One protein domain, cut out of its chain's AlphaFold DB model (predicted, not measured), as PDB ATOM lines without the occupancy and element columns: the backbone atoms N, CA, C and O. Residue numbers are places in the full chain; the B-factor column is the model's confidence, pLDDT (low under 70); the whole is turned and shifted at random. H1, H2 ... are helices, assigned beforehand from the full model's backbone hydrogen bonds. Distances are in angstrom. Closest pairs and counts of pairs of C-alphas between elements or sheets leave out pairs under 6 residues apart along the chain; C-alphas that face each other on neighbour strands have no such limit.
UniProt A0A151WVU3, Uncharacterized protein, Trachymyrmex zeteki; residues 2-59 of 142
ATOM      1  N   VAL A   2     131.415 117.954 140.618       61.97
ATOM      2  CA  VAL A   2     132.653 117.409 141.228       61.97
ATOM      3  C   VAL A   2     133.101 118.372 142.320       61.97
ATOM      4  O   VAL A   2     133.383 119.532 142.030       61.97
ATOM      5  N   LEU A   3     133.113 117.904 143.568       75.19
ATOM      6  CA  LEU A   3     133.503 118.708 144.723       75.19
ATOM      7  C   LEU A   3     135.034 118.758 144.850       75.19
ATOM      8  O   LEU A   3     135.704 117.727 144.843       75.19
ATOM      9  N   ASN A   4     135.581 119.958 144.999       74.69
ATOM     10  CA  ASN A   4     136.973 120.226 145.294       74.69
ATOM     11  C   ASN A   4     137.227 120.152 146.811       74.69
ATOM     12  O   ASN A   4     136.628 120.881 147.603       74.69
ATOM     13  N   PHE A   5     138.155 119.283 147.206       79.56
ATOM     14  CA  PHE A   5     138.618 119.122 148.588       79.56
ATOM     15  C   PHE A   5     140.096 119.513 148.767       79.56
ATOM     16  O   PHE A   5     140.723 119.148 149.766       79.56
ATOM     17  N   GLN A   6     140.690 120.233 147.810       79.75
ATOM     18  CA  GLN A   6     142.076 120.687 147.899       79.75
ATOM     19  C   GLN A   6     142.304 121.491 149.180       79.75
ATOM     20  O   GLN A   6     141.543 122.393 149.531       79.75
ATOM     21  N   ASN A   7     143.395 121.171 149.878       79.81
ATOM     22  CA  ASN A   7     143.783 121.794 151.143       79.81
ATOM     23  C   ASN A   7     142.772 121.604 152.290       79.81
ATOM     24  O   ASN A   7     142.828 122.351 153.267       79.81
ATOM     25  N   ILE A   8     141.854 120.640 152.188       81.19
ATOM     26  CA  ILE A   8     141.010 120.207 153.301       81.19
ATOM     27  C   ILE A   8     141.575 118.891 153.827       81.19
ATOM     28  O   ILE A   8     141.637 117.872 153.126       81.19
ATOM     29  N   GLU A   9     142.034 118.917 155.073       80.94
ATOM     30  CA  GLU A   9     142.443 117.704 155.762       80.94
ATOM     31  C   GLU A   9     141.229 117.028 156.386       80.94
ATOM     32  O   GLU A   9     140.345 117.665 156.952       80.94
ATOM     33  N   PHE A  10     141.173 115.709 156.228       75.69
ATOM     34  CA  PHE A  10     140.141 114.894 156.845       75.69
ATOM     35  C   PHE A  10     140.689 114.322 158.159       75.69
ATOM     36  O   PHE A  10     141.851 113.910 158.180       75.69
ATOM     37  N   PRO A  11     139.873 114.225 159.227       76.81
ATOM     38  CA  PRO A  11     138.467 114.632 159.307       76.81
ATOM     39  C   PRO A  11     138.285 116.163 159.333       76.81
ATOM     40  O   PRO A  11     139.020 116.864 160.019       76.81
ATOM     41  N   ILE A  12     137.280 116.653 158.597       79.62
ATOM     42  CA  ILE A  12     136.950 118.083 158.464       79.62
ATOM     43  C   ILE A  12     136.591 118.668 159.835       79.62
ATOM     44  O   ILE A  12     135.790 118.084 160.568       79.62
ATOM     45  N   THR A  13     137.136 119.838 160.172       82.75
ATOM     46  CA  THR A  13     136.726 120.587 161.368       82.75
ATOM     47  C   THR A  13     135.596 121.570 161.053       82.75
ATOM     48  O   THR A  13     135.384 121.948 159.903       82.75
ATOM     49  N   LEU A  14     134.889 122.075 162.073       80.25
ATOM     50  CA  LEU A  14     133.856 123.106 161.866       80.25
ATOM     51  C   LEU A  14     134.395 124.358 161.150       80.25
ATOM     52  O   LEU A  14     133.664 124.999 160.403       80.25
ATOM     53  N   LYS A  15     135.681 124.684 161.339       81.56
ATOM     54  CA  LYS A  15     136.340 125.810 160.656       81.56
ATOM     55  C   LYS A  15     136.545 125.538 159.164       81.56
ATOM     56  O   LYS A  15     136.513 126.464 158.358       81.56
ATOM     57  N   ASP A  16     136.724 124.273 158.796       83.50
ATOM     58  CA  ASP A  16     136.925 123.848 157.413       83.50
ATOM     59  C   ASP A  16     135.615 123.787 156.618       83.50
ATOM     60  O   ASP A  16     135.664 123.797 155.391       83.50
ATOM     61  N   ILE A  17     134.446 123.795 157.276       81.94
ATOM     62  CA  ILE A  17     133.139 123.845 156.597       81.94
ATOM     63  C   ILE A  17     133.032 125.116 155.753       81.94
ATOM     64  O   ILE A  17     132.774 125.039 154.558       81.94
ATOM     65  N   THR A  18     133.318 126.284 156.333       79.88
ATOM     66  CA  THR A  18     133.274 127.556 155.595       79.88
ATOM     67  C   THR A  18     134.297 127.587 154.457       79.88
ATOM     68  O   THR A  18     134.046 128.163 153.400       79.88
ATOM     69  N   LYS A  19     135.455 126.943 154.642       84.19
ATOM     70  CA  LYS A  19     136.463 126.791 153.587       84.19
ATOM     71  C   LYS A  19     135.945 125.912 152.447       84.19
ATOM     72  O   LYS A  19     136.105 126.285 151.289       84.19
ATOM     73  N   PHE A  20     135.312 124.786 152.770       83.00
ATOM     74  CA  PHE A  20     134.692 123.875 151.808       83.00
ATOM     75  C   PHE A  20     133.581 124.558 151.005       83.00
ATOM     76  O   PHE A  20     133.578 124.464 149.779       83.00
ATOM     77  N   GLU A  21     132.678 125.267 151.685       81.88
ATOM     78  CA  GLU A  21     131.573 126.009 151.069       81.88
ATOM     79  C   GLU A  21     132.085 127.038 150.054       81.88
ATOM     80  O   GLU A  21     131.607 127.083 148.922       81.88
ATOM     81  N   ARG A  22     133.124 127.802 150.416       79.69
ATOM     82  CA  ARG A  22     133.771 128.773 149.516       79.69
ATOM     83  C   ARG A  22     134.495 128.111 148.348       79.69
ATOM     84  O   ARG A  22     134.377 128.572 147.222       79.69
ATOM     85  N   LEU A  23     135.242 127.036 148.606       83.25
ATOM     86  CA  LEU A  23     136.031 126.345 147.581       83.25
ATOM     87  C   LEU A  23     135.154 125.727 146.483       83.25
ATOM     88  O   LEU A  23     135.585 125.616 145.339       83.25
ATOM     89  N   ASN A  24     133.942 125.313 146.846       78.12
ATOM     90  CA  ASN A  24     133.005 124.645 145.949       78.12
ATOM     91  C   ASN A  24     131.908 125.557 145.415       78.12
ATOM     92  O   ASN A  24     131.144 125.116 144.559       78.12
ATOM     93  N   ASP A  25     131.833 126.797 145.903       76.81
ATOM     94  CA  ASP A  25     130.732 127.708 145.602       76.81
ATOM     95  C   ASP A  25     129.372 127.045 145.921       76.81
ATOM     96  O   ASP A  25     128.479 126.971 145.078       76.81
ATOM     97  N   VAL A  26     129.259 126.465 147.128       76.31
ATOM     98  CA  VAL A  26     128.061 125.757 147.623       76.31
ATOM     99  C   VAL A  26     127.689 126.201 149.036       76.31
ATOM    100  O   VAL A  26     128.545 126.577 149.832       76.31
ATOM    101  N   CYS A  27     126.406 126.077 149.375       78.00
ATOM    102  CA  CYS A  27     125.899 126.209 150.740       78.00
ATOM    103  C   CYS A  27     125.325 124.861 151.190       78.00
ATOM    104  O   CYS A  27     124.476 124.295 150.499       78.00
ATOM    105  N   LEU A  28     125.774 124.343 152.337       76.19
ATOM    106  CA  LEU A  28     125.331 123.041 152.857       76.19
ATOM    107  C   LEU A  28     124.031 123.121 153.675       76.19
ATOM    108  O   LEU A  28     123.577 122.118 154.229       76.19
ATOM    109  N   HIS A  29     123.423 124.304 153.777       78.31
ATOM    110  CA  HIS A  29     122.216 124.494 154.570       78.31
ATOM    111  C   HIS A  29     120.984 123.917 153.861       78.31
ATOM    112  O   HIS A  29     120.662 124.274 152.728       78.31
ATOM    113  N   TYR A  30     120.261 123.038 154.553       74.12
ATOM    114  CA  TYR A  30     119.010 122.478 154.053       74.12
ATOM    115  C   TYR A  30     117.824 123.407 154.342       74.12
ATOM    116  O   TYR A  30     117.654 123.891 155.463       74.12
ATOM    117  N   PHE A  31     116.951 123.591 153.350       78.19
ATOM    118  CA  PHE A  31     115.703 124.340 153.483       78.19
ATOM    119  C   PHE A  31     114.515 123.459 153.101       78.19
ATOM    120  O   PHE A  31     114.512 122.819 152.053       78.19
ATOM    121  N   HIS A  32     113.482 123.457 153.942       76.69
ATOM    122  CA  HIS A  32     112.240 122.716 153.696       76.69
ATOM    123  C   HIS A  32     111.196 123.529 152.908       76.69
ATOM    124  O   HIS A  32     110.159 122.986 152.541       76.69
ATOM    125  N   SER A  33     111.440 124.821 152.654       82.12
ATOM    126  CA  SER A  33     110.556 125.681 151.862       82.12
ATOM    127  C   SER A  33     111.336 126.695 151.022       82.12
ATOM    128  O   SER A  33     112.425 127.139 151.402       82.12
ATOM    129  N   SER A  34     110.749 127.090 149.889       82.69
ATOM    130  CA  SER A  34     111.339 128.068 148.966       82.69
ATOM    131  C   SER A  34     111.466 129.467 149.578       82.69
ATOM    132  O   SER A  34     112.422 130.175 149.288       82.69
ATOM    133  N   GLU A  35     110.547 129.862 150.461       86.62
ATOM    134  CA  GLU A  35     110.587 131.161 151.148       86.62
ATOM    135  C   GLU A  35     111.823 131.285 152.055       86.62
ATOM    136  O   GLU A  35     112.571 132.261 151.978       86.62
ATOM    137  N   ARG A  36     112.102 130.255 152.869       84.00
ATOM    138  CA  ARG A  36     113.287 130.235 153.743       84.00
ATOM    139  C   ARG A  36     114.582 130.228 152.939       84.00
ATOM    140  O   ARG A  36     115.546 130.877 153.340       84.00
ATOM    141  N   LEU A  37     114.584 129.525 151.806       83.31
ATOM    142  CA  LEU A  37     115.695 129.543 150.865       83.31
ATOM    143  C   LEU A  37     115.936 130.961 150.332       83.31
ATOM    144  O   LEU A  37     117.064 131.436 150.402       83.31
ATOM    145  N   GLN A  38     114.901 131.664 149.862       82.44
ATOM    146  CA  GLN A  38     115.031 133.025 149.326       82.44
ATOM    147  C   GLN A  38     115.556 134.021 150.369       82.44
ATOM    148  O   GLN A  38     116.470 134.791 150.073       82.44
ATOM    149  N   LEU A  39     115.048 133.965 151.605       83.56
ATOM    150  CA  LEU A  39     115.557 134.787 152.709       83.56
ATOM    151  C   LEU A  39     117.034 134.501 152.993       83.56
ATOM    152  O   LEU A  39     117.827 135.420 153.210       83.56
ATOM    153  N   HIS A  40     117.422 133.225 152.965       83.50
ATOM    154  CA  HIS A  40     118.813 132.847 153.140       83.50
ATOM    155  C   HIS A  40     119.682 133.269 151.953       83.50
ATOM    156  O   HIS A  40     120.789 133.730 152.190       83.50
ATOM    157  N   MET A  41     119.206 133.199 150.703       77.06
ATOM    158  CA  MET A  41     119.981 133.578 149.512       77.06
ATOM    159  C   MET A  41     120.547 134.998 149.595       77.06
ATOM    160  O   MET A  41     121.694 135.221 149.200       77.06
ATOM    161  N   VAL A  42     119.775 135.940 150.144       75.38
ATOM    162  CA  VAL A  42     120.200 137.338 150.327       75.38
ATOM    163  C   VAL A  42     121.353 137.451 151.328       75.38
ATOM    164  O   VAL A  42     122.290 138.216 151.108       75.38
ATOM    165  N   ASN A  43     121.307 136.679 152.415       71.12
ATOM    166  CA  ASN A  43     122.320 136.717 153.472       71.12
ATOM    167  C   ASN A  43     123.530 135.832 153.163       71.12
ATOM    168  O   ASN A  43     124.654 136.210 153.481       71.12
ATOM    169  N   CYS A  44     123.315 134.687 152.514       71.44
ATOM    170  CA  CYS A  44     124.355 133.742 152.136       71.44
ATOM    171  C   CYS A  44     125.376 134.440 151.255       71.44
ATOM    172  O   CYS A  44     126.522 134.504 151.664       71.44
ATOM    173  N   ARG A  45     124.937 135.119 150.181       65.12
ATOM    174  CA  ARG A  45     125.810 135.910 149.291       65.12
ATOM    175  C   ARG A  45     126.590 137.033 149.983       65.12
ATOM    176  O   ARG A  45     127.528 137.554 149.401       65.12
ATOM    177  N   ARG A  46     126.161 137.478 151.171       65.50
ATOM    178  CA  ARG A  46     126.802 138.575 151.919       65.50
ATOM    179  C   ARG A  46     127.790 138.079 152.973       65.50
ATOM    180  O   ARG A  46     128.700 138.816 153.325       65.50
ATOM    181  N   ILE A  47     127.560 136.888 153.528       64.38
ATOM    182  CA  ILE A  47     128.316 136.330 154.664       64.38
ATOM    183  C   ILE A  47     129.309 135.264 154.187       64.38
ATOM    184  O   ILE A  47     130.429 135.178 154.693       64.38
ATOM    185  N   ASN A  48     128.918 134.488 153.182       59.81
ATOM    186  CA  ASN A  48     129.767 133.552 152.475       59.81
ATOM    187  C   ASN A  48     129.838 134.003 151.008       59.81
ATOM    188  O   ASN A  48     128.814 134.096 150.342       59.81
ATOM    189  N   ASP A  49     131.032 134.229 150.466       62.69
ATOM    190  CA  ASP A  49     131.240 134.434 149.017       62.69
ATOM    191  C   ASP A  49     130.941 133.152 148.194       62.69
ATOM    192  O   ASP A  49     131.594 132.884 147.194       62.69
ATOM    193  N   CYS A  50     129.994 132.311 148.629       61.34
ATOM    194  CA  CYS A  50     129.516 131.155 147.885       61.34
ATOM    195  C   CYS A  50     128.082 131.375 147.378       61.34
ATOM    196  O   CYS A  50     127.189 131.863 148.083       61.34
ATOM    197  N   ALA A  51     127.846 130.998 146.129       60.69
ATOM    198  CA  ALA A  51     126.552 130.953 145.494       60.69
ATOM    199  C   ALA A  51     125.790 129.706 145.948       60.69
ATOM    200  O   ALA A  51     126.310 128.599 146.045       60.69
ATOM    201  N   ILE A  52     124.490 129.865 146.180       64.75
ATOM    202  CA  ILE A  52     123.604 128.712 146.301       64.75
ATOM    203  C   ILE A  52     123.388 128.168 144.892       64.75
ATOM    204  O   ILE A  52     122.670 128.769 144.091       64.75
ATOM    205  N   ARG A  53     124.035 127.044 144.588       60.62
ATOM    206  CA  ARG A  53     123.823 126.297 143.349       60.62
ATOM    207  C   ARG A  53     122.771 125.226 143.600       60.62
ATOM    208  O   ARG A  53     122.993 124.302 144.377       60.62
ATOM    209  N   LEU A  54     121.616 125.378 142.958       58.53
ATOM    210  CA  LEU A  54     120.595 124.338 142.936       58.53
ATOM    211  C   LEU A  54     120.968 123.294 141.872       58.53
ATOM    212  O   LEU A  54     121.358 123.683 140.767       58.53
ATOM    213  N   PRO A  55     120.848 121.993 142.164       55.62
ATOM    214  CA  PRO A  55     120.781 120.984 141.111       55.62
ATOM    215  C   PRO A  55     119.500 121.197 140.268       55.62
ATOM    216  O   PRO A  55     118.526 121.766 140.766       55.62
ATOM    217  N   SER A  56     119.526 120.845 138.972       55.66
ATOM    218  CA  SER A  56     118.425 121.142 138.034       55.66
ATOM    219  C   SER A  56     117.107 120.477 138.441       55.66
ATOM    220  O   SER A  56     117.116 119.501 139.185       55.66
ATOM    221  N   ASP A  57     115.991 120.975 137.903       58.31
ATOM    222  CA  ASP A  57     114.621 120.728 138.384       58.31
ATOM    223  C   ASP A  57     114.196 119.253 138.571       58.31
ATOM    224  O   ASP A  57     113.302 118.993 139.382       58.31
ATOM    225  N   ASP A  58     114.860 118.295 137.914       56.91
ATOM    226  CA  ASP A  58     114.587 116.856 138.058       56.91
ATOM    227  C   ASP A  58     115.303 116.181 139.245       56.91
ATOM    228  O   ASP A  58     114.792 115.204 139.790       56.91
ATOM    229  N   ASP A  59     116.419 116.733 139.731       51.56
ATOM    230  CA  ASP A  59     117.183 116.202 140.864       51.56
ATOM    231  C   ASP A  59     117.293 117.271 141.950       51.56
ATOM    232  O   ASP A  59     118.318 117.913 142.127       51.56
TER     233      ASP A  59
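Overview. This is residues 2 to 59 of the 142 residues of an uncharacterized protein of Trachymyrmex zeteki (UniProt A0A151WVU3). Two short helices, H1 and then H2, stand apart on two sides of the domain, joined by a stretched link, with a long unnamed stretch at each end. Residues 2 to 13 loop round to H1, and residues 48 to 59 fold back from H2 past the link. The printed part has 58 residues, two named helices and no named strand; the class is all helix, though under half of the residues are in named elements. It is only just loose, close to compact, with a radius of gyration of the C-alphas of 12.5 A and spans of 35 by 27 by 17 A.

Arrangement. H1, residues 14 to 24, and H2, residues 34 to 47, are apart, with no C-alpha of the one within 8 A of the other. A short link of 9 residues joins them. O i to N i+4 pairs are within hydrogen-bond range in 5 of 7 cases in H1 and 8 of 10 in H2.

Along the chain. H1 begins at C-alpha 14 (133.856, 123.106, 161.866) and is 16.0 A long. H2 is 19.7 A long and ends at C-alpha 47 (128.316, 136.330, 154.664).

Size, cuts and confidence. The C-alphas farthest apart, of Glu 9 and Glu 35, are 34.9 A apart. The printed part has no cut. pLDDT is under 70 at residue 2 and residues 45 to 59.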